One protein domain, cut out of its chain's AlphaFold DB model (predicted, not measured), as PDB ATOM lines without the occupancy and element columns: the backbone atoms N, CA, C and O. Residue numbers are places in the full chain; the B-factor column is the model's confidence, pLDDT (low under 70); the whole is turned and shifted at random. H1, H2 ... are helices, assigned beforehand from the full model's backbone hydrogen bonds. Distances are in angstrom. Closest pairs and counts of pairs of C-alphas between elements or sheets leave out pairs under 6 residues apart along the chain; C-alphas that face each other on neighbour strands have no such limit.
ATOM      1  N   GLY A 296      33.986 -48.829   8.000       96.25
ATOM      2  CA  GLY A 296      33.630 -47.426   8.232       96.25
ATOM      3  C   GLY A 296      33.826 -46.952   9.677       96.25
ATOM      4  O   GLY A 296      33.915 -45.750   9.913       96.25
ATOM      5  N   GLN A 297      33.911 -47.868  10.647       96.00
ATOM      6  CA  GLN A 297      34.176 -47.550  12.057       96.00
ATOM      7  C   GLN A 297      35.667 -47.570  12.418       96.00
ATOM      8  O   GLN A 297      36.030 -47.137  13.515       96.00
ATOM      9  N   LEU A 298      36.536 -48.073  11.535       95.56
ATOM     10  CA  LEU A 298      37.962 -48.195  11.820       95.56
ATOM     11  C   LEU A 298      38.649 -46.830  11.828       95.56
ATOM     12  O   LEU A 298      38.418 -45.987  10.959       95.56
ATOM     13  N   THR A 299      39.576 -46.658  12.769       95.94
ATOM     14  CA  THR A 299      40.458 -45.491  12.842       95.94
ATOM     15  C   THR A 299      41.926 -45.902  12.869       95.94
ATOM     16  O   THR A 299      42.272 -46.949  13.420       95.94
ATOM     17  N   ASP A 300      42.800 -45.061  12.325       92.62
ATOM     18  CA  ASP A 300      44.249 -45.208  12.439       92.62
ATOM     19  C   ASP A 300      44.755 -44.940  13.877       92.62
ATOM     20  O   ASP A 300      44.001 -44.601  14.796       92.62
ATOM     21  N   GLY A 301      46.069 -45.068  14.091       88.25
ATOM     22  CA  GLY A 301      46.699 -44.819  15.396       88.25
ATOM     23  C   GLY A 301      46.675 -43.353  15.856       88.25
ATOM     24  O   GLY A 301      47.071 -43.065  16.986       88.25
ATOM     25  N   GLN A 302      46.249 -42.426  14.997       93.00
ATOM     26  CA  GLN A 302      46.034 -41.011  15.297       93.00
ATOM     27  C   GLN A 302      44.548 -40.695  15.551       93.00
ATOM     28  O   GLN A 302      44.233 -39.579  15.964       93.00
ATOM     29  N   GLY A 303      43.655 -41.672  15.371       94.25
ATOM     30  CA  GLY A 303      42.211 -41.530  15.536       94.25
ATOM     31  C   GLY A 303      41.485 -41.005  14.295       94.25
ATOM     32  O   GLY A 303      40.308 -40.669  14.404       94.25
ATOM     33  N   ASN A 304      42.145 -40.921  13.133       95.25
ATOM     34  CA  ASN A 304      41.473 -40.557  11.883       95.25
ATOM     35  C   ASN A 304      40.750 -41.780  11.307       95.25
ATOM     36  O   ASN A 304      41.294 -42.881  11.409       95.25
ATOM     37  N   PRO A 305      39.575 -41.628  10.669       96.25
ATOM     38  CA  PRO A 305      38.930 -42.732   9.963       96.25
ATOM     39  C   PRO A 305      39.864 -43.343   8.919       96.25
ATOM     40  O   PRO A 305      40.486 -42.614   8.148       96.25
ATOM     41  N   VAL A 306      39.936 -44.677   8.869       95.75
ATOM     42  CA  VAL A 306      40.690 -45.387   7.817       95.75
ATOM     43  C   VAL A 306      40.090 -45.089   6.443       95.75
ATOM     44  O   VAL A 306      40.827 -44.916   5.478       95.75
ATOM     45  N   PHE A 307      38.762 -44.965   6.383       95.75
ATOM     46  CA  PHE A 307      38.015 -44.522   5.212       95.75
ATOM     47  C   PHE A 307      37.335 -43.181   5.525       95.75
ATOM     48  O   PHE A 307      36.298 -43.167   6.193       95.75
ATOM     49  N   PRO A 308      37.918 -42.046   5.101       93.94
ATOM     50  CA  PRO A 308      37.373 -40.722   5.390       93.94
ATOM     51  C   PRO A 308      36.000 -40.510   4.727       93.94
ATOM     52  O   PRO A 308      35.882 -40.748   3.525       93.94
ATOM     53  N   PRO A 309      34.970 -40.022   5.447       90.19
ATOM     54  CA  PRO A 309      33.650 -39.745   4.863       90.19
ATOM     55  C   PRO A 309      33.660 -38.726   3.712       90.19
ATOM     56  O   PRO A 309      32.794 -38.763   2.843       90.19
ATOM     57  N   ASP A 310      34.631 -37.813   3.711       88.94
ATOM     58  CA  ASP A 310      34.867 -36.783   2.696       88.94
ATOM     59  C   ASP A 310      36.058 -37.103   1.773       88.94
ATOM     60  O   ASP A 310      36.504 -36.244   1.009       88.94
ATOM     61  N   GLY A 311      36.575 -38.334   1.842       91.56
ATOM     62  CA  GLY A 311      37.669 -38.809   1.004       91.56
ATOM     63  C   GLY A 311      37.269 -38.955  -0.464       91.56
ATOM     64  O   GLY A 311      36.092 -39.047  -0.825       91.56
ATOM     65  N   THR A 312      38.270 -39.008  -1.338       93.19
ATOM     66  CA  THR A 312      38.055 -39.341  -2.752       93.19
ATOM     67  C   THR A 312      37.531 -40.772  -2.902       93.19
ATOM     68  O   THR A 312      37.660 -41.606  -2.000       93.19
ATOM     69  N   VAL A 313      36.943 -41.098  -4.057       91.75
ATOM     70  CA  VAL A 313      36.480 -42.474  -4.316       91.75
ATOM     71  C   VAL A 313      37.654 -43.460  -4.328       91.75
ATOM     72  O   VAL A 313      37.503 -44.602  -3.899       91.75
ATOM     73  N   GLU A 314      38.837 -42.999  -4.742       91.62
ATOM     74  CA  GLU A 314      40.096 -43.738  -4.701       91.62
ATOM     75  C   GLU A 314      40.561 -44.023  -3.270       91.62
ATOM     76  O   GLU A 314      41.105 -45.092  -3.022       91.62
ATOM     77  N   GLU A 315      40.330 -43.120  -2.319       92.62
ATOM     78  CA  GLU A 315      40.660 -43.322  -0.899       92.62
ATOM     79  C   GLU A 315      39.610 -44.159  -0.151       92.62
ATOM     80  O   GLU A 315      39.866 -44.610   0.962       92.62
ATOM     81  N   THR A 316      38.431 -44.369  -0.748       94.06
ATOM     82  CA  THR A 316      37.279 -45.007  -0.097       94.06
ATOM     83  C   THR A 316      36.778 -46.229  -0.864       94.06
ATOM     84  O   THR A 316      37.311 -47.324  -0.709       94.06
ATOM     85  N   CYS A 317      35.750 -46.074  -1.699       93.50
ATOM     86  CA  CYS A 317      35.023 -47.182  -2.315       93.50
ATOM     87  C   CYS A 317      35.922 -48.056  -3.203       93.50
ATOM     88  O   CYS A 317      35.785 -49.278  -3.200       93.50
ATOM     89  N   TYR A 318      36.856 -47.452  -3.946       92.69
ATOM     90  CA  TYR A 318      37.751 -48.163  -4.867       92.69
ATOM     91  C   TYR A 318      38.921 -48.873  -4.186       92.69
ATOM     92  O   TYR A 318      39.714 -49.520  -4.864       92.69
ATOM     93  N   GLN A 319      39.004 -48.813  -2.855       92.12
ATOM     94  CA  GLN A 319      39.871 -49.714  -2.099       92.12
ATOM     95  C   GLN A 319      39.329 -51.147  -2.064       92.12
ATOM     96  O   GLN A 319      40.083 -52.045  -1.726       92.12
ATOM     97  N   CYS A 320      38.048 -51.377  -2.391       91.56
ATOM     98  CA  CYS A 320      37.457 -52.724  -2.438       91.56
ATOM     99  C   CYS A 320      36.584 -52.972  -3.677       91.56
ATOM    100  O   CYS A 320      36.441 -54.113  -4.119       91.56
ATOM    101  N   HIS A 321      35.956 -51.930  -4.226       91.56
ATOM    102  CA  HIS A 321      35.104 -52.047  -5.404       91.56
ATOM    103  C   HIS A 321      35.866 -51.753  -6.700       91.56
ATOM    104  O   HIS A 321      36.712 -50.858  -6.727       91.56
ATOM    105  N   CYS A 340      30.293 -42.117  -6.178       95.00
ATOM    106  CA  CYS A 340      29.572 -43.143  -5.421       95.00
ATOM    107  C   CYS A 340      28.869 -42.547  -4.187       95.00
ATOM    108  O   CYS A 340      27.692 -42.826  -3.951       95.00
ATOM    109  N   ALA A 341      29.575 -41.682  -3.449       95.50
ATOM    110  CA  ALA A 341      29.086 -41.067  -2.217       95.50
ATOM    111  C   ALA A 341      27.911 -40.102  -2.442       95.50
ATOM    112  O   ALA A 341      27.051 -39.999  -1.575       95.50
ATOM    113  N   ASP A 342      27.804 -39.480  -3.620       96.38
ATOM    114  CA  ASP A 342      26.676 -38.602  -3.971       96.38
ATOM    115  C   ASP A 342      25.344 -39.367  -4.047       96.38
ATOM    116  O   ASP A 342      24.260 -38.806  -3.857       96.38
ATOM    117  N   CYS A 343      25.416 -40.670  -4.324       96.75
ATOM    118  CA  CYS A 343      24.260 -41.551  -4.400       96.75
ATOM    119  C   CYS A 343      24.059 -42.327  -3.093       96.75
ATOM    120  O   CYS A 343      22.948 -42.383  -2.569       96.75
ATOM    121  N   HIS A 344      25.127 -42.941  -2.584       96.44
ATOM    122  CA  HIS A 344      25.054 -43.956  -1.533       96.44
ATOM    123  C   HIS A 344      25.408 -43.446  -0.129       96.44
ATOM    124  O   HIS A 344      25.048 -44.105   0.846       96.44
ATOM    125  N   GLY A 345      26.069 -42.290  -0.021       96.06
ATOM    126  CA  GLY A 345      26.711 -41.833   1.209       96.06
ATOM    127  C   GLY A 345      28.063 -42.502   1.462       96.06
ATOM    128  O   GLY A 345      28.647 -43.121   0.571       96.06
ATOM    129  N   ASP A 346      28.563 -42.354   2.686       96.25
ATOM    130  CA  ASP A 346      29.815 -42.960   3.136       96.25
ATOM    131  C   ASP A 346      29.653 -44.451   3.513       96.25
ATOM    132  O   ASP A 346      28.573 -45.046   3.418       96.25
ATOM    133  N   MET A 347      30.742 -45.075   3.971       96.56
ATOM    134  CA  MET A 347      30.750 -46.484   4.390       96.56
ATOM    135  C   MET A 347      29.753 -46.773   5.527       96.56
ATOM    136  O   MET A 347      29.153 -47.848   5.564       96.56
ATOM    137  N   LEU A 348      29.528 -45.820   6.436       97.19
ATOM    138  CA  LEU A 348      28.578 -45.975   7.538       97.19
ATOM    139  C   LEU A 348      27.131 -45.928   7.031       97.19
ATOM    140  O   LEU A 348      26.304 -46.739   7.458       97.19
ATOM    141  N   ALA A 349      26.827 -45.044   6.080       97.12
ATOM    142  CA  ALA A 349      25.526 -44.961   5.425       97.12
ATOM    143  C   ALA A 349      25.187 -46.246   4.652       97.12
ATOM    144  O   ALA A 349      24.075 -46.775   4.774       97.12
ATOM    145  N   VAL A 350      26.149 -46.788   3.894       96.88
ATOM    146  CA  VAL A 350      25.995 -48.055   3.153       96.88
ATOM    147  C   VAL A 350      25.890 -49.250   4.106       96.88
ATOM    148  O   VAL A 350      25.085 -50.157   3.883       96.88
ATOM    149  N   GLY A 351      26.651 -49.230   5.203       96.38
ATOM    150  CA  GLY A 351      26.616 -50.239   6.262       96.38
ATOM    151  C   GLY A 351      25.361 -50.211   7.139       96.38
ATOM    152  O   GLY A 351      25.176 -51.116   7.950       96.38
ATOM    153  N   GLY A 352      24.493 -49.205   6.986       96.31
ATOM    154  CA  GLY A 352      23.263 -49.076   7.768       96.31
ATOM    155  C   GLY A 352      23.491 -48.599   9.207       96.31
ATOM    156  O   GLY A 352      22.713 -48.943  10.093       96.31
ATOM    157  N   ALA A 353      24.534 -47.801   9.461       96.94
ATOM    158  CA  ALA A 353      24.834 -47.253  10.789       96.94
ATOM    159  C   ALA A 353      23.737 -46.316  11.328       96.94
ATOM    160  O   ALA A 353      23.603 -46.128  12.540       96.94
ATOM    161  N   HIS A 354      22.971 -45.702  10.423       97.06
ATOM    162  CA  HIS A 354      21.989 -44.671  10.730       97.06
ATOM    163  C   HIS A 354      20.595 -45.076  10.228       97.06
ATOM    164  O   HIS A 354      20.482 -45.663   9.149       97.06
ATOM    165  N   PRO A 355      19.524 -44.765  10.983       97.69
ATOM    166  CA  PRO A 355      18.164 -45.019  10.536       97.69
ATOM    167  C   PRO A 355      17.798 -44.108   9.361       97.69
ATOM    168  O   PRO A 355      18.112 -42.918   9.379       97.69
ATOM    169  N   LEU A 356      17.091 -44.659   8.373       98.44
ATOM    170  CA  LEU A 356      16.595 -43.899   7.231       98.44
ATOM    171  C   LEU A 356      15.574 -42.838   7.673       98.44
ATOM    172  O   LEU A 356      14.728 -43.076   8.537       98.44
ATOM    173  N   LEU A 357      15.623 -41.664   7.055       97.75
ATOM    174  CA  LEU A 357      14.638 -40.598   7.201       97.75
ATOM    175  C   LEU A 357      13.326 -40.946   6.467       97.75
ATOM    176  O   LEU A 357      13.319 -41.817   5.595       97.75
ATOM    177  N   PRO A 358      12.207 -40.256   6.773       96.94
ATOM    178  CA  PRO A 358      10.937 -40.468   6.084       96.94
ATOM    179  C   PRO A 358      11.044 -40.358   4.557       96.94
ATOM    180  O   PRO A 358      11.572 -39.382   4.021       96.94
ATOM    181  N   GLY A 359      10.493 -41.352   3.865       95.50
ATOM    182  CA  GLY A 359      10.581 -41.557   2.427       95.50
ATOM    183  C   GLY A 359      11.858 -42.260   1.963       95.50
ATOM    184  O   GLY A 359      11.965 -42.506   0.764       95.50
ATOM    185  N   GLY A 360      12.812 -42.562   2.847       97.31
ATOM    186  CA  GLY A 360      14.112 -43.141   2.498       97.31
ATOM    187  C   GLY A 360      14.053 -44.618   2.112       97.31
ATOM    188  O   GLY A 360      14.770 -45.040   1.205       97.31
ATOM    189  N   SER A 361      13.188 -45.402   2.754       97.94
ATOM    190  CA  SER A 361      12.997 -46.811   2.402       97.94
ATOM    191  C   SER A 361      12.276 -46.965   1.060       97.94
ATOM    192  O   SER A 361      11.459 -46.125   0.664       97.94
ATOM    193  N   LEU A 362      12.577 -48.048   0.337       97.00
ATOM    194  CA  LEU A 362      11.968 -48.321  -0.968       97.00
ATOM    195  C   LEU A 362      10.448 -48.506  -0.863       97.00
ATOM    196  O   LEU A 362       9.717 -48.039  -1.730       97.00
ATOM    197  N   ASP A 363       9.986 -49.177   0.190       95.38
ATOM    198  CA  ASP A 363       8.578 -49.524   0.417       95.38
ATOM    199  C   ASP A 363       7.804 -48.496   1.260       95.38
ATOM    200  O   ASP A 363       6.581 -48.610   1.389       95.38
ATOM    201  N   GLY A 364       8.496 -47.511   1.845       95.06
ATOM    202  CA  GLY A 364       7.928 -46.531   2.774       95.06
ATOM    203  C   GLY A 364       7.468 -47.115   4.116       95.06
ATOM    204  O   GLY A 364       6.827 -46.412   4.896       95.06
ATOM    205  N   GLN A 365       7.743 -48.392   4.390       96.19
ATOM    206  CA  GLN A 365       7.359 -49.081   5.629       96.19
ATOM    207  C   GLN A 365       8.544 -49.252   6.581       96.19
ATOM    208  O   GLN A 365       8.348 -49.496   7.771       96.19
ATOM    209  N   ASN A 366       9.764 -49.098   6.066       96.69
ATOM    210  CA  ASN A 366      11.010 -49.293   6.798       96.69
ATOM    211  C   ASN A 366      11.760 -47.985   7.094       96.69
ATOM    212  O   ASN A 366      12.926 -48.012   7.487       96.69
ATOM    213  N   ASP A 367      11.096 -46.838   6.965       97.31
ATOM    214  CA  ASP A 367      11.644 -45.573   7.448       97.31
ATOM    215  C   ASP A 367      11.877 -45.634   8.967       97.31
ATOM    216  O   ASP A 367      11.131 -46.263   9.721       97.31
ATOM    217  N   GLY A 368      12.937 -44.983   9.436       97.88
ATOM    218  CA  GLY A 368      13.390 -45.055  10.824       97.88
ATOM    219  C   GLY A 368      14.153 -46.336  11.175       97.88
ATOM    220  O   GLY A 368      14.574 -46.476  12.323       97.88
ATOM    221  N   GLN A 369      14.348 -47.260  10.227       97.12
ATOM    222  CA  GLN A 369      15.189 -48.453  10.383       97.12
ATOM    223  C   GLN A 369      16.512 -48.309   9.614       97.12
ATOM    224  O   GLN A 369      16.606 -47.468   8.717       97.12
ATOM    225  N   PRO A 370      17.541 -49.110   9.947       95.44
ATOM    226  CA  PRO A 370      18.751 -49.217   9.138       95.44
ATOM    227  C   PRO A 370      18.457 -49.545   7.671       95.44
ATOM    228  O   PRO A 370      17.539 -50.311   7.371       95.44
ATOM    229  N   ARG A 371      19.284 -49.008   6.767       95.56
ATOM    230  CA  ARG A 371      19.251 -49.320   5.330       95.56
ATOM    231  C   ARG A 371      19.305 -50.832   5.100       95.56
ATOM    232  O   ARG A 371      20.218 -51.497   5.589       95.56
ATOM    233  N   ARG A 372      18.388 -51.368   4.290       94.56
ATOM    234  CA  ARG A 372      18.460 -52.757   3.818       94.56
ATOM    235  C   ARG A 372      19.323 -52.834   2.555       94.56
ATOM    236  O   ARG A 372      18.969 -52.213   1.544       94.56
ATOM    237  N   PRO A 373      20.430 -53.597   2.572       93.06
ATOM    238  CA  PRO A 373      21.282 -53.779   1.401       93.06
ATOM    239  C   PRO A 373      20.485 -54.305   0.208       93.06
ATOM    240  O   PRO A 373      19.606 -55.145   0.381       93.06
ATOM    241  N   TRP A 374      20.806 -53.828  -0.997       92.06
ATOM    242  CA  TRP A 374      20.179 -54.238  -2.266       92.06
ATOM    243  C   TRP A 374      18.685 -53.916  -2.434       92.06
ATOM    244  O   TRP A 374      18.142 -54.179  -3.509       92.06
ATOM    245  N   ILE A 375      18.044 -53.320  -1.422       94.12
ATOM    246  CA  ILE A 375      16.626 -52.937  -1.422       94.12
ATOM    247  C   ILE A 375      16.493 -51.416  -1.324       94.12
ATOM    248  O   ILE A 375      15.944 -50.785  -2.224       94.12
ATOM    249  N   ASP A 376      17.028 -50.806  -0.263       96.75
ATOM    250  CA  ASP A 376      16.928 -49.361  -0.037       96.75
ATOM    251  C   ASP A 376      18.081 -48.646  -0.761       96.75
ATOM    252  O   ASP A 376      19.128 -48.335  -0.182       96.75
ATOM    253  N   LEU A 377      17.901 -48.447  -2.069       95.69
ATOM    254  CA  LEU A 377      18.899 -47.896  -2.988       95.69
ATOM    255  C   LEU A 377      18.498 -46.512  -3.530       95.69
ATOM    256  O   LEU A 377      17.326 -46.133  -3.459       95.69
ATOM    257  N   PRO A 378      19.460 -45.750  -4.085       95.38
ATOM    258  CA  PRO A 378      19.178 -44.501  -4.783       95.38
ATOM    259  C   PRO A 378      18.144 -44.696  -5.894       95.38
ATOM    260  O   PRO A 378      18.096 -45.737  -6.551       95.38
ATOM    261  N   ARG A 379      17.314 -43.675  -6.102       96.12
ATOM    262  CA  ARG A 379      16.187 -43.704  -7.036       96.12
ATOM    263  C   ARG A 379      16.354 -42.644  -8.117       96.12
ATOM    264  O   ARG A 379      16.952 -41.599  -7.864       96.12
ATOM    265  N   CYS A 380      15.767 -42.842  -9.295       97.00
ATOM    266  CA  CYS A 380      15.804 -41.845 -10.371       97.00
ATOM    267  C   CYS A 380      15.201 -40.525  -9.876       97.00
ATOM    268  O   CYS A 380      15.793 -39.453 -10.007       97.00
ATOM    269  N   GLN A 381      14.062 -40.625  -9.189       96.44
ATOM    270  CA  GLN A 381      13.376 -39.492  -8.566       96.44
ATOM    271  C   GLN A 381      14.141 -38.822  -7.421       96.44
ATOM    272  O   GLN A 381      13.740 -37.744  -6.992       96.44
ATOM    273  N   SER A 382      15.217 -39.429  -6.914       97.44
ATOM    274  CA  SER A 382      16.046 -38.790  -5.899       97.44
ATOM    275  C   SER A 382      16.826 -37.605  -6.461       97.44
ATOM    276  O   SER A 382      17.031 -36.638  -5.740       97.44
ATOM    277  N   CYS A 383      17.177 -37.639  -7.752       97.50
ATOM    278  CA  CYS A 383      17.862 -36.538  -8.435       97.50
ATOM    279  C   CYS A 383      17.004 -35.874  -9.520       97.50
ATOM    280  O   CYS A 383      17.060 -34.657  -9.713       97.50
ATOM    281  N   HIS A 384      16.168 -36.653 -10.207       96.88
ATOM    282  CA  HIS A 384      15.234 -36.189 -11.233       96.88
ATOM    283  C   HIS A 384      13.869 -35.882 -10.612       96.88
ATOM    284  O   HIS A 384      12.862 -36.538 -10.882       96.88
ATOM    285  N   THR A 385      13.846 -34.867  -9.750       97.00
ATOM    286  CA  THR A 385      12.719 -34.581  -8.846       97.00
ATOM    287  C   THR A 385      11.498 -33.941  -9.514       97.00
ATOM    288  O   THR A 385      10.524 -33.599  -8.837       97.00
ATOM    289  N   GLY A 386      11.544 -33.751 -10.832       95.88
ATOM    290  CA  GLY A 386      10.475 -33.138 -11.591       95.88
ATOM    291  C   GLY A 386      10.933 -32.593 -12.936       95.88
ATOM    292  O   GLY A 386      11.899 -33.083 -13.512       95.88
ATOM    293  N   ASP A 387      10.203 -31.612 -13.450       96.00
ATOM    294  CA  ASP A 387      10.447 -31.004 -14.757       96.00
ATOM    295  C   ASP A 387      10.848 -29.523 -14.651       96.00
ATOM    296  O   ASP A 387      11.077 -29.002 -13.559       96.00
ATOM    297  N   ALA A 388      10.980 -28.832 -15.784       96.06
ATOM    298  CA  ALA A 388      11.493 -27.465 -15.825       96.06
ATOM    299  C   ALA A 388      10.657 -26.446 -15.034       96.06
ATOM    300  O   ALA A 388      11.156 -25.363 -14.730       96.06
ATOM    301  N   VAL A 389       9.393 -26.752 -14.728       95.12
ATOM    302  CA  VAL A 389       8.485 -25.828 -14.027       95.12
ATOM    303  C   VAL A 389       8.011 -26.352 -12.681       95.12
ATOM    304  O   VAL A 389       7.528 -25.568 -11.867       95.12
ATOM    305  N   ASN A 390       8.144 -27.655 -12.440       95.50
ATOM    306  CA  ASN A 390       7.775 -28.284 -11.184       95.50
ATOM    307  C   ASN A 390       8.808 -29.348 -10.801       95.50
ATOM    308  O   ASN A 390       8.715 -30.491 -11.241       95.50
ATOM    309  N   HIS A 391       9.773 -28.956  -9.974       96.44
ATOM    310  CA  HIS A 391      10.788 -29.808  -9.354       96.44
ATOM    311  C   HIS A 391      10.994 -29.374  -7.896       96.44
ATOM    312  O   HIS A 391      10.499 -28.328  -7.465       96.44
ATOM    313  N   MET A 392      11.685 -30.193  -7.105       96.38
ATOM    314  CA  MET A 392      11.952 -29.863  -5.705       96.38
ATOM    315  C   MET A 392      12.894 -28.665  -5.590       96.38
ATOM    316  O   MET A 392      13.813 -28.528  -6.383       96.38
ATOM    317  N   VAL A 393      12.697 -27.838  -4.562       95.19
ATOM    318  CA  VAL A 393      13.575 -26.716  -4.198       95.19
ATOM    319  C   VAL A 393      13.847 -26.744  -2.695       95.19
ATOM    320  O   VAL A 393      12.987 -27.162  -1.919       95.19
ATOM    321  N   GLY A 394      15.035 -26.317  -2.273       94.81
ATOM    322  CA  GLY A 394      15.420 -26.313  -0.860       94.81
ATOM    323  C   GLY A 394      16.904 -26.028  -0.661       94.81
ATOM    324  O   GLY A 394      17.717 -26.353  -1.520       94.81
ATOM    325  N   SER A 395      17.258 -25.406   0.467       95.00
ATOM    326  CA  SER A 395      18.656 -25.110   0.831       95.00
ATOM    327  C   SER A 395      19.450 -26.347   1.257       95.00
ATOM    328  O   SER A 395      20.667 -26.292   1.388       95.00
ATOM    329  N   ASP A 396      18.756 -27.447   1.521       95.62
ATOM    330  CA  ASP A 396      19.293 -28.749   1.897       95.62
ATOM    331  C   ASP A 396      19.467 -29.695   0.695       95.62
ATOM    332  O   ASP A 396      19.777 -30.869   0.879       95.62
ATOM    333  N   LEU A 397      19.276 -29.191  -0.528       97.31
ATOM    334  CA  LEU A 397      19.475 -29.917  -1.779       97.31
ATOM    335  C   LEU A 397      20.707 -29.375  -2.513       97.31
ATOM    336  O   LEU A 397      20.931 -28.164  -2.551       97.31
ATOM    337  N   ILE A 398      21.479 -30.263  -3.141       96.69
ATOM    338  CA  ILE A 398      22.607 -29.884  -4.001       96.69
ATOM    339  C   ILE A 398      22.150 -29.945  -5.454       96.69
ATOM    340  O   ILE A 398      21.838 -31.021  -5.956       96.69
ATOM    341  N   PHE A 399      22.123 -28.805  -6.139       96.38
ATOM    342  CA  PHE A 399      21.701 -28.721  -7.538       96.38
ATOM    343  C   PHE A 399      22.864 -28.870  -8.510       96.38
ATOM    344  O   PHE A 399      23.966 -28.371  -8.280       96.38
ATOM    345  N   ALA A 400      22.575 -29.485  -9.654       95.19
ATOM    346  CA  ALA A 400      23.423 -29.387 -10.827       95.19
ATOM    347  C   ALA A 400      23.433 -27.937 -11.350       95.19
ATOM    348  O   ALA A 400      22.481 -27.186 -11.110       95.19
ATOM    349  N   PRO A 401      24.446 -27.537 -12.142       93.44
ATOM    350  CA  PRO A 401      24.510 -26.192 -12.723       93.44
ATOM    351  C   PRO A 401      23.303 -25.802 -13.589       93.44
ATOM    352  O   PRO A 401      23.128 -24.628 -13.899       93.44
ATOM    353  N   ASP A 402      22.481 -26.771 -14.003       91.38
ATOM    354  CA  ASP A 402      21.248 -26.506 -14.739       91.38
ATOM    355  C   ASP A 402      20.066 -26.021 -13.890       91.38
ATOM    356  O   ASP A 402      19.085 -25.539 -14.456       91.38
ATOM    357  N   GLY A 403      20.145 -26.141 -12.563       92.81
ATOM    358  CA  GLY A 403      19.099 -25.700 -11.645       92.81
ATOM    359  C   GLY A 403      17.821 -26.547 -11.643       92.81
ATOM    360  O   GLY A 403      16.839 -26.102 -11.064       92.81
ATOM    361  N   ILE A 404      17.810 -27.733 -12.265       94.12
ATOM    362  CA  ILE A 404      16.650 -28.647 -12.288       94.12
ATOM    363  C   ILE A 404      16.982 -29.959 -11.571       94.12
ATOM    364  O   ILE A 404      16.216 -30.428 -10.730       94.12
ATOM    365  N   ARG A 405      18.111 -30.580 -11.930       95.38
ATOM    366  CA  ARG A 405      18.523 -31.882 -11.385       95.38
ATOM    367  C   ARG A 405      19.334 -31.695 -10.113       95.38
ATOM    368  O   ARG A 405      20.025 -30.688  -9.960       95.38
ATOM    369  N   LEU A 406      19.294 -32.688  -9.230       97.50
ATOM    370  CA  LEU A 406      20.178 -32.731  -8.068       97.50
ATOM    371  C   LEU A 406      21.475 -33.484  -8.387       97.50
ATOM    372  O   LEU A 406      21.478 -34.399  -9.209       97.50
ATOM    373  N   MET A 407      22.559 -33.082  -7.726       96.62
ATOM    374  CA  MET A 407      23.870 -33.748  -7.751       96.62
ATOM    375  C   MET A 407      24.060 -34.710  -6.576       96.62
ATOM    376  O   MET A 407      25.131 -35.279  -6.444       96.62
ATOM    377  N   GLN A 408      23.044 -34.875  -5.727       96.62
ATOM    378  CA  GLN A 408      23.064 -35.781  -4.584       96.62
ATOM    379  C   GLN A 408      21.677 -36.410  -4.417       96.62
ATOM    380  O   GLN A 408      20.664 -35.712  -4.505       96.62
ATOM    381  N   ALA A 409      21.631 -37.721  -4.176       97.81
ATOM    382  CA  ALA A 409      20.388 -38.492  -4.080       97.81
ATOM    383  C   ALA A 409      19.686 -38.360  -2.715       97.81
ATOM    384  O   ALA A 409      18.581 -38.863  -2.524       97.81
ATOM    385  N   PHE A 410      20.311 -37.688  -1.758       98.00
ATOM    386  CA  PHE A 410      19.823 -37.491  -0.397       98.00
ATOM    387  C   PHE A 410      20.026 -36.034   0.035       98.00
ATOM    388  O   PHE A 410      20.700 -35.248  -0.637       98.00
ATOM    389  N   ARG A 411      19.397 -35.640   1.145       96.94
ATOM    390  CA  ARG A 411      19.478 -34.265   1.663       96.94
ATOM    391  C   ARG A 411      20.813 -34.019   2.367       96.94
ATOM    392  O   ARG A 411      21.357 -34.909   3.010       96.94
ATOM    393  N   ASN A 412      21.309 -32.788   2.309       94.25
ATOM    394  CA  ASN A 412      22.502 -32.393   3.053       94.25
ATOM    395  C   ASN A 412      22.323 -32.611   4.556       94.25
ATOM    396  O   ASN A 412      21.274 -32.292   5.117       94.25
ATOM    397  N   ASN A 413      23.396 -33.061   5.209       90.62
ATOM    398  CA  ASN A 413      23.435 -33.413   6.632       90.62
ATOM    399  C   ASN A 413      22.579 -34.633   7.016       90.62
ATOM    400  O   ASN A 413      22.277 -34.806   8.197       90.62
ATOM    401  N   ASP A 414      22.192 -35.472   6.056       97.00
ATOM    402  CA  ASP A 414      21.629 -36.789   6.340       97.00
ATOM    403  C   ASP A 414      22.736 -37.862   6.332       97.00
ATOM    404  O   ASP A 414      23.142 -38.304   5.254       97.00
ATOM    405  N   PRO A 415      23.214 -38.322   7.503       96.00
ATOM    406  CA  PRO A 415      24.274 -39.327   7.577       96.00
ATOM    407  C   PRO A 415      23.802 -40.722   7.139       96.00
ATOM    408  O   PRO A 415      24.620 -41.600   6.907       96.00
ATOM    409  N   SER A 416      22.491 -40.957   7.023       97.06
ATOM    410  CA  SER A 416      21.960 -42.225   6.504       97.06
ATOM    411  C   SER A 416      21.952 -42.287   4.976       97.06
ATOM    412  O   SER A 416      21.723 -43.360   4.410       97.06
ATOM    413  N   ALA A 417      22.188 -41.149   4.310       97.62
ATOM    414  CA  ALA A 417      22.021 -40.968   2.874       97.62
ATOM    415  C   ALA A 417      20.665 -41.493   2.368       97.62
ATOM    416  O   ALA A 417      20.595 -42.273   1.412       97.62
ATOM    417  N   SER A 418      19.574 -41.108   3.038       98.38
ATOM    418  CA  SER A 418      18.225 -41.552   2.690       98.38
ATOM    419  C   SER A 418      17.829 -41.050   1.305       98.38
ATOM    420  O   SER A 418      17.736 -39.832   1.109       98.38
ATOM    421  N   PRO A 419      17.543 -41.954   0.348       97.62
ATOM    422  CA  PRO A 419      17.111 -41.560  -0.984       97.62
ATOM    423  C   PRO A 419      15.923 -40.595  -0.920       97.62
ATOM    424  O   PRO A 419      14.917 -40.863  -0.264       97.62
ATOM    425  N   ILE A 420      15.983 -39.481  -1.645       97.38
ATOM    426  CA  ILE A 420      14.880 -38.521  -1.732       97.38
ATOM    427  C   ILE A 420      13.687 -39.165  -2.444       97.38
ATOM    428  O   ILE A 420      13.849 -39.836  -3.468       97.38
ATOM    429  N   LEU A 421      12.487 -38.947  -1.901       96.00
ATOM    430  CA  LEU A 421      11.212 -39.295  -2.524       96.00
ATOM    431  C   LEU A 421      10.577 -38.025  -3.102       96.00
ATOM    432  O   LEU A 421      10.075 -37.183  -2.355       96.00
ATOM    433  N   ALA A 422      10.595 -37.866  -4.426       95.56
ATOM    434  CA  ALA A 422      10.032 -36.675  -5.060       95.56
ATOM    435  C   ALA A 422       8.501 -36.725  -5.138       95.56
ATOM    436  O   ALA A 422       7.902 -37.789  -5.302       95.56
ATOM    437  N   ASN A 423       7.853 -35.561  -5.096       93.44
ATOM    438  CA  ASN A 423       6.405 -35.461  -5.313       93.44
ATOM    439  C   ASN A 423       6.036 -35.583  -6.798       93.44
ATOM    440  O   ASN A 423       5.000 -36.153  -7.136       93.44
ATOM    441  N   HIS A 424       6.876 -35.054  -7.689       95.25
ATOM    442  CA  HIS A 424       6.634 -35.092  -9.124       95.25
ATOM    443  C   HIS A 424       7.317 -36.308  -9.754       95.25
ATOM    444  O   HIS A 424       8.539 -36.415  -9.766       95.25
ATOM    445  N   LYS A 425       6.521 -37.233 -10.300       94.56
ATOM    446  CA  LYS A 425       6.989 -38.564 -10.725       94.56
ATOM    447  C   LYS A 425       7.330 -38.688 -12.217       94.56
ATOM    448  O   LYS A 425       7.488 -39.800 -12.700       94.56
ATOM    449  N   ARG A 426       7.439 -37.582 -12.973       94.94
ATOM    450  CA  ARG A 426       7.665 -37.628 -14.441       94.94
ATOM    451  C   ARG A 426       8.869 -38.484 -14.840       94.94
ATOM    452  O   ARG A 426       8.788 -39.189 -15.842       94.94
ATOM    453  N   PHE A 427       9.950 -38.418 -14.070       95.75
ATOM    454  CA  PHE A 427      11.190 -39.170 -14.293       95.75
ATOM    455  C   PHE A 427      11.457 -40.192 -13.180       95.75
ATOM    456  O   PHE A 427      12.592 -40.617 -12.990       95.75
ATOM    457  N   ALA A 428      10.426 -40.542 -12.409       96.69
ATOM    458  CA  ALA A 428      10.543 -41.556 -11.379       96.69
ATOM    459  C   ALA A 428      10.471 -42.951 -11.998       96.69
ATOM    460  O   ALA A 428       9.716 -43.194 -12.943       96.69
ATOM    461  N   GLU A 429      11.210 -43.872 -11.400       96.38
ATOM    462  CA  GLU A 429      10.964 -45.300 -11.518       96.38
ATOM    463  C   GLU A 429       9.579 -45.684 -10.942       96.38
ATOM    464  O   GLU A 429       8.851 -44.845 -10.397       96.38
ATOM    465  N   ASN A 430       9.150 -46.942 -11.103       96.38
ATOM    466  CA  ASN A 430       7.841 -47.365 -10.598       96.38
ATOM    467  C   ASN A 430       7.809 -47.353  -9.055       96.38
ATOM    468  O   ASN A 430       8.821 -47.553  -8.391       96.38
ATOM    469  N   ASN A 431       6.630 -47.122  -8.468       94.75
ATOM    470  CA  ASN A 431       6.488 -47.074  -7.009       94.75
ATOM    471  C   ASN A 431       6.958 -48.381  -6.359       94.75
ATOM    472  O   ASN A 431       6.516 -49.453  -6.765       94.75
ATOM    473  N   ASN A 432       7.773 -48.262  -5.309       95.00
ATOM    474  CA  ASN A 432       8.324 -49.377  -4.534       95.00
ATOM    475  C   ASN A 432       9.125 -50.386  -5.377       95.00
ATOM    476  O   ASN A 432       9.263 -51.546  -4.994       95.00
ATOM    477  N   THR A 433       9.661 -49.938  -6.510       95.56
ATOM    478  CA  THR A 433      10.391 -50.769  -7.465       95.56
ATOM    479  C   THR A 433      11.694 -50.075  -7.823       95.56
ATOM    480  O   THR A 433      11.723 -48.874  -8.070       95.56
ATOM    481  N   LEU A 434      12.794 -50.822  -7.867       95.81
ATOM    482  CA  LEU A 434      14.076 -50.277  -8.307       95.81
ATOM    483  C   LEU A 434      14.071 -49.985  -9.811       95.81
ATOM    484  O   LEU A 434      13.313 -50.584 -10.575       95.81
ATOM    485  N   TYR A 435      14.971 -49.106 -10.246       96.94
ATOM    486  CA  TYR A 435      15.180 -48.778 -11.657       96.94
ATOM    487  C   TYR A 435      15.351 -50.029 -12.544       96.94
ATOM    488  O   TYR A 435      14.615 -50.178 -13.520       96.94
ATOM    489  N   ARG A 436      16.202 -50.981 -12.131       95.19
ATOM    490  CA  ARG A 436      16.447 -52.257 -12.838       95.19
ATOM    491  C   ARG A 436      15.225 -53.175 -12.992       95.19
ATOM    492  O   ARG A 436      15.231 -54.109 -13.780       95.19
ATOM    493  N   PHE A 437      14.156 -52.915 -12.238       95.12
ATOM    494  CA  PHE A 437      12.895 -53.665 -12.302       95.12
ATOM    495  C   PHE A 437      11.718 -52.819 -12.800       95.12
ATOM    496  O   PHE A 437      10.575 -53.279 -12.833       95.12
ATOM    497  N   SER A 438      11.973 -51.563 -13.164       97.25
ATOM    498  CA  SER A 438      10.933 -50.630 -13.573       97.25
ATOM    499  C   SER A 438      10.691 -50.673 -15.072       97.25
ATOM    500  O   SER A 438      11.592 -50.898 -15.883       97.25
ATOM    501  N   ARG A 439       9.433 -50.431 -15.439       96.69
ATOM    502  CA  ARG A 439       8.967 -50.370 -16.823       96.69
ATOM    503  C   ARG A 439       8.212 -49.067 -17.071       96.69
ATOM    504  O   ARG A 439       7.549 -48.522 -16.185       96.69
ATOM    505  N   GLY A 440       8.309 -48.578 -18.299       93.69
ATOM    506  CA  GLY A 440       7.648 -47.375 -18.797       93.69
ATOM    507  C   GLY A 440       6.960 -47.624 -20.138       93.69
ATOM    508  O   GLY A 440       6.731 -48.766 -20.511       93.69
ATOM    509  N   HIS A 441       6.591 -46.542 -20.828       94.81
ATOM    510  CA  HIS A 441       6.044 -46.473 -22.196       94.81
ATOM    511  C   HIS A 441       5.893 -47.825 -22.938       94.81
ATOM    512  O   HIS A 441       6.850 -48.342 -23.508       94.81
ATOM    513  N   GLY A 442       4.687 -48.406 -22.913       93.38
ATOM    514  CA  GLY A 442       4.392 -49.678 -23.595       93.38
ATOM    515  C   GLY A 442       4.913 -50.945 -22.898       93.38
ATOM    516  O   GLY A 442       4.933 -52.006 -23.512       93.38
ATOM    517  N   GLY A 443       5.329 -50.853 -21.631       95.44
ATOM    518  CA  GLY A 443       5.912 -51.961 -20.865       95.44
ATOM    519  C   GLY A 443       7.414 -52.158 -21.086       95.44
ATOM    520  O   GLY A 443       7.958 -53.181 -20.671       95.44
ATOM    521  N   VAL A 444       8.090 -51.203 -21.730       97.44
ATOM    522  CA  VAL A 444       9.533 -51.267 -21.989       97.44
ATOM    523  C   VAL A 444      10.307 -51.034 -20.691       97.44
ATOM    524  O   VAL A 444      10.003 -50.099 -19.947       97.44
ATOM    525  N   ALA A 445      11.293 -51.882 -20.407       97.94
ATOM    526  CA  ALA A 445      12.160 -51.758 -19.241       97.94
ATOM    527  C   ALA A 445      12.946 -50.441 -19.281       97.94
ATOM    528  O   ALA A 445      13.418 -50.018 -20.337       97.94
ATOM    529  N   CYS A 446      13.114 -49.795 -18.129       97.81
ATOM    530  CA  CYS A 446      13.866 -48.545 -18.053       97.81
ATOM    531  C   CYS A 446      15.306 -48.733 -18.565       97.81
ATOM    532  O   CYS A 446      15.759 -47.951 -19.400       97.81
ATOM    533  N   GLU A 447      15.963 -49.830 -18.179       97.81
ATOM    534  CA  GLU A 447      17.322 -50.174 -18.617       97.81
ATOM    535  C   GLU A 447      17.440 -50.435 -20.123       97.81
ATOM    536  O   GLU A 447      18.469 -50.127 -20.720       97.81
TER     537      GLU A 447
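Overview. This is residues 296 to 321 and 340 to 447 of the 574 residues of the protein "Carboxypeptidase regulatory-like domain-containing protein" of Planctomycetes bacterium (UniProt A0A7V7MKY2). This is a body of winding loops with little regular structure: three very short helices, H1, H2 and H3, sit among long loops, and the loop of residues 296 to 321 lies at one end of the long axis. The 134 printed residues hold no named strand; the class is all helix, though the named elements hold only 13 residues. The whole is compact, with a radius of gyration of the C-alphas of 15.9 A, yet elongated, spanning 56 by 29 by 27 A.

Arrangement. H1, residues 340 to 344, and H2, residues 347 to 350, are close but not clearly touching; their closest C-alphas, of His 344 and Val 350, are 6.3 A apart. H3, residues 380 to 383, is apart from both. In H1 the O i to N i+4 pair is within hydrogen-bond range; H2 and H3 are too short for one.

Along the chain. H1 begins at C-alpha 340 (29.572, -43.143, -5.421) and is 6.0 A long. H2 is 5.2 A long. H3 is 6.0 A long and ends at C-alpha 383 (17.862, -36.538, -8.435).

Size, cuts and confidence. The C-alphas farthest apart, of Gly 301 and Gly 442, are 57.7 A apart. Residues 322 to 339 are not printed; C-alphas 321 and 340 are 10.5 A apart. The H2 to H3 link is long, 29 residues. No printed residue is under 70 in pLDDT.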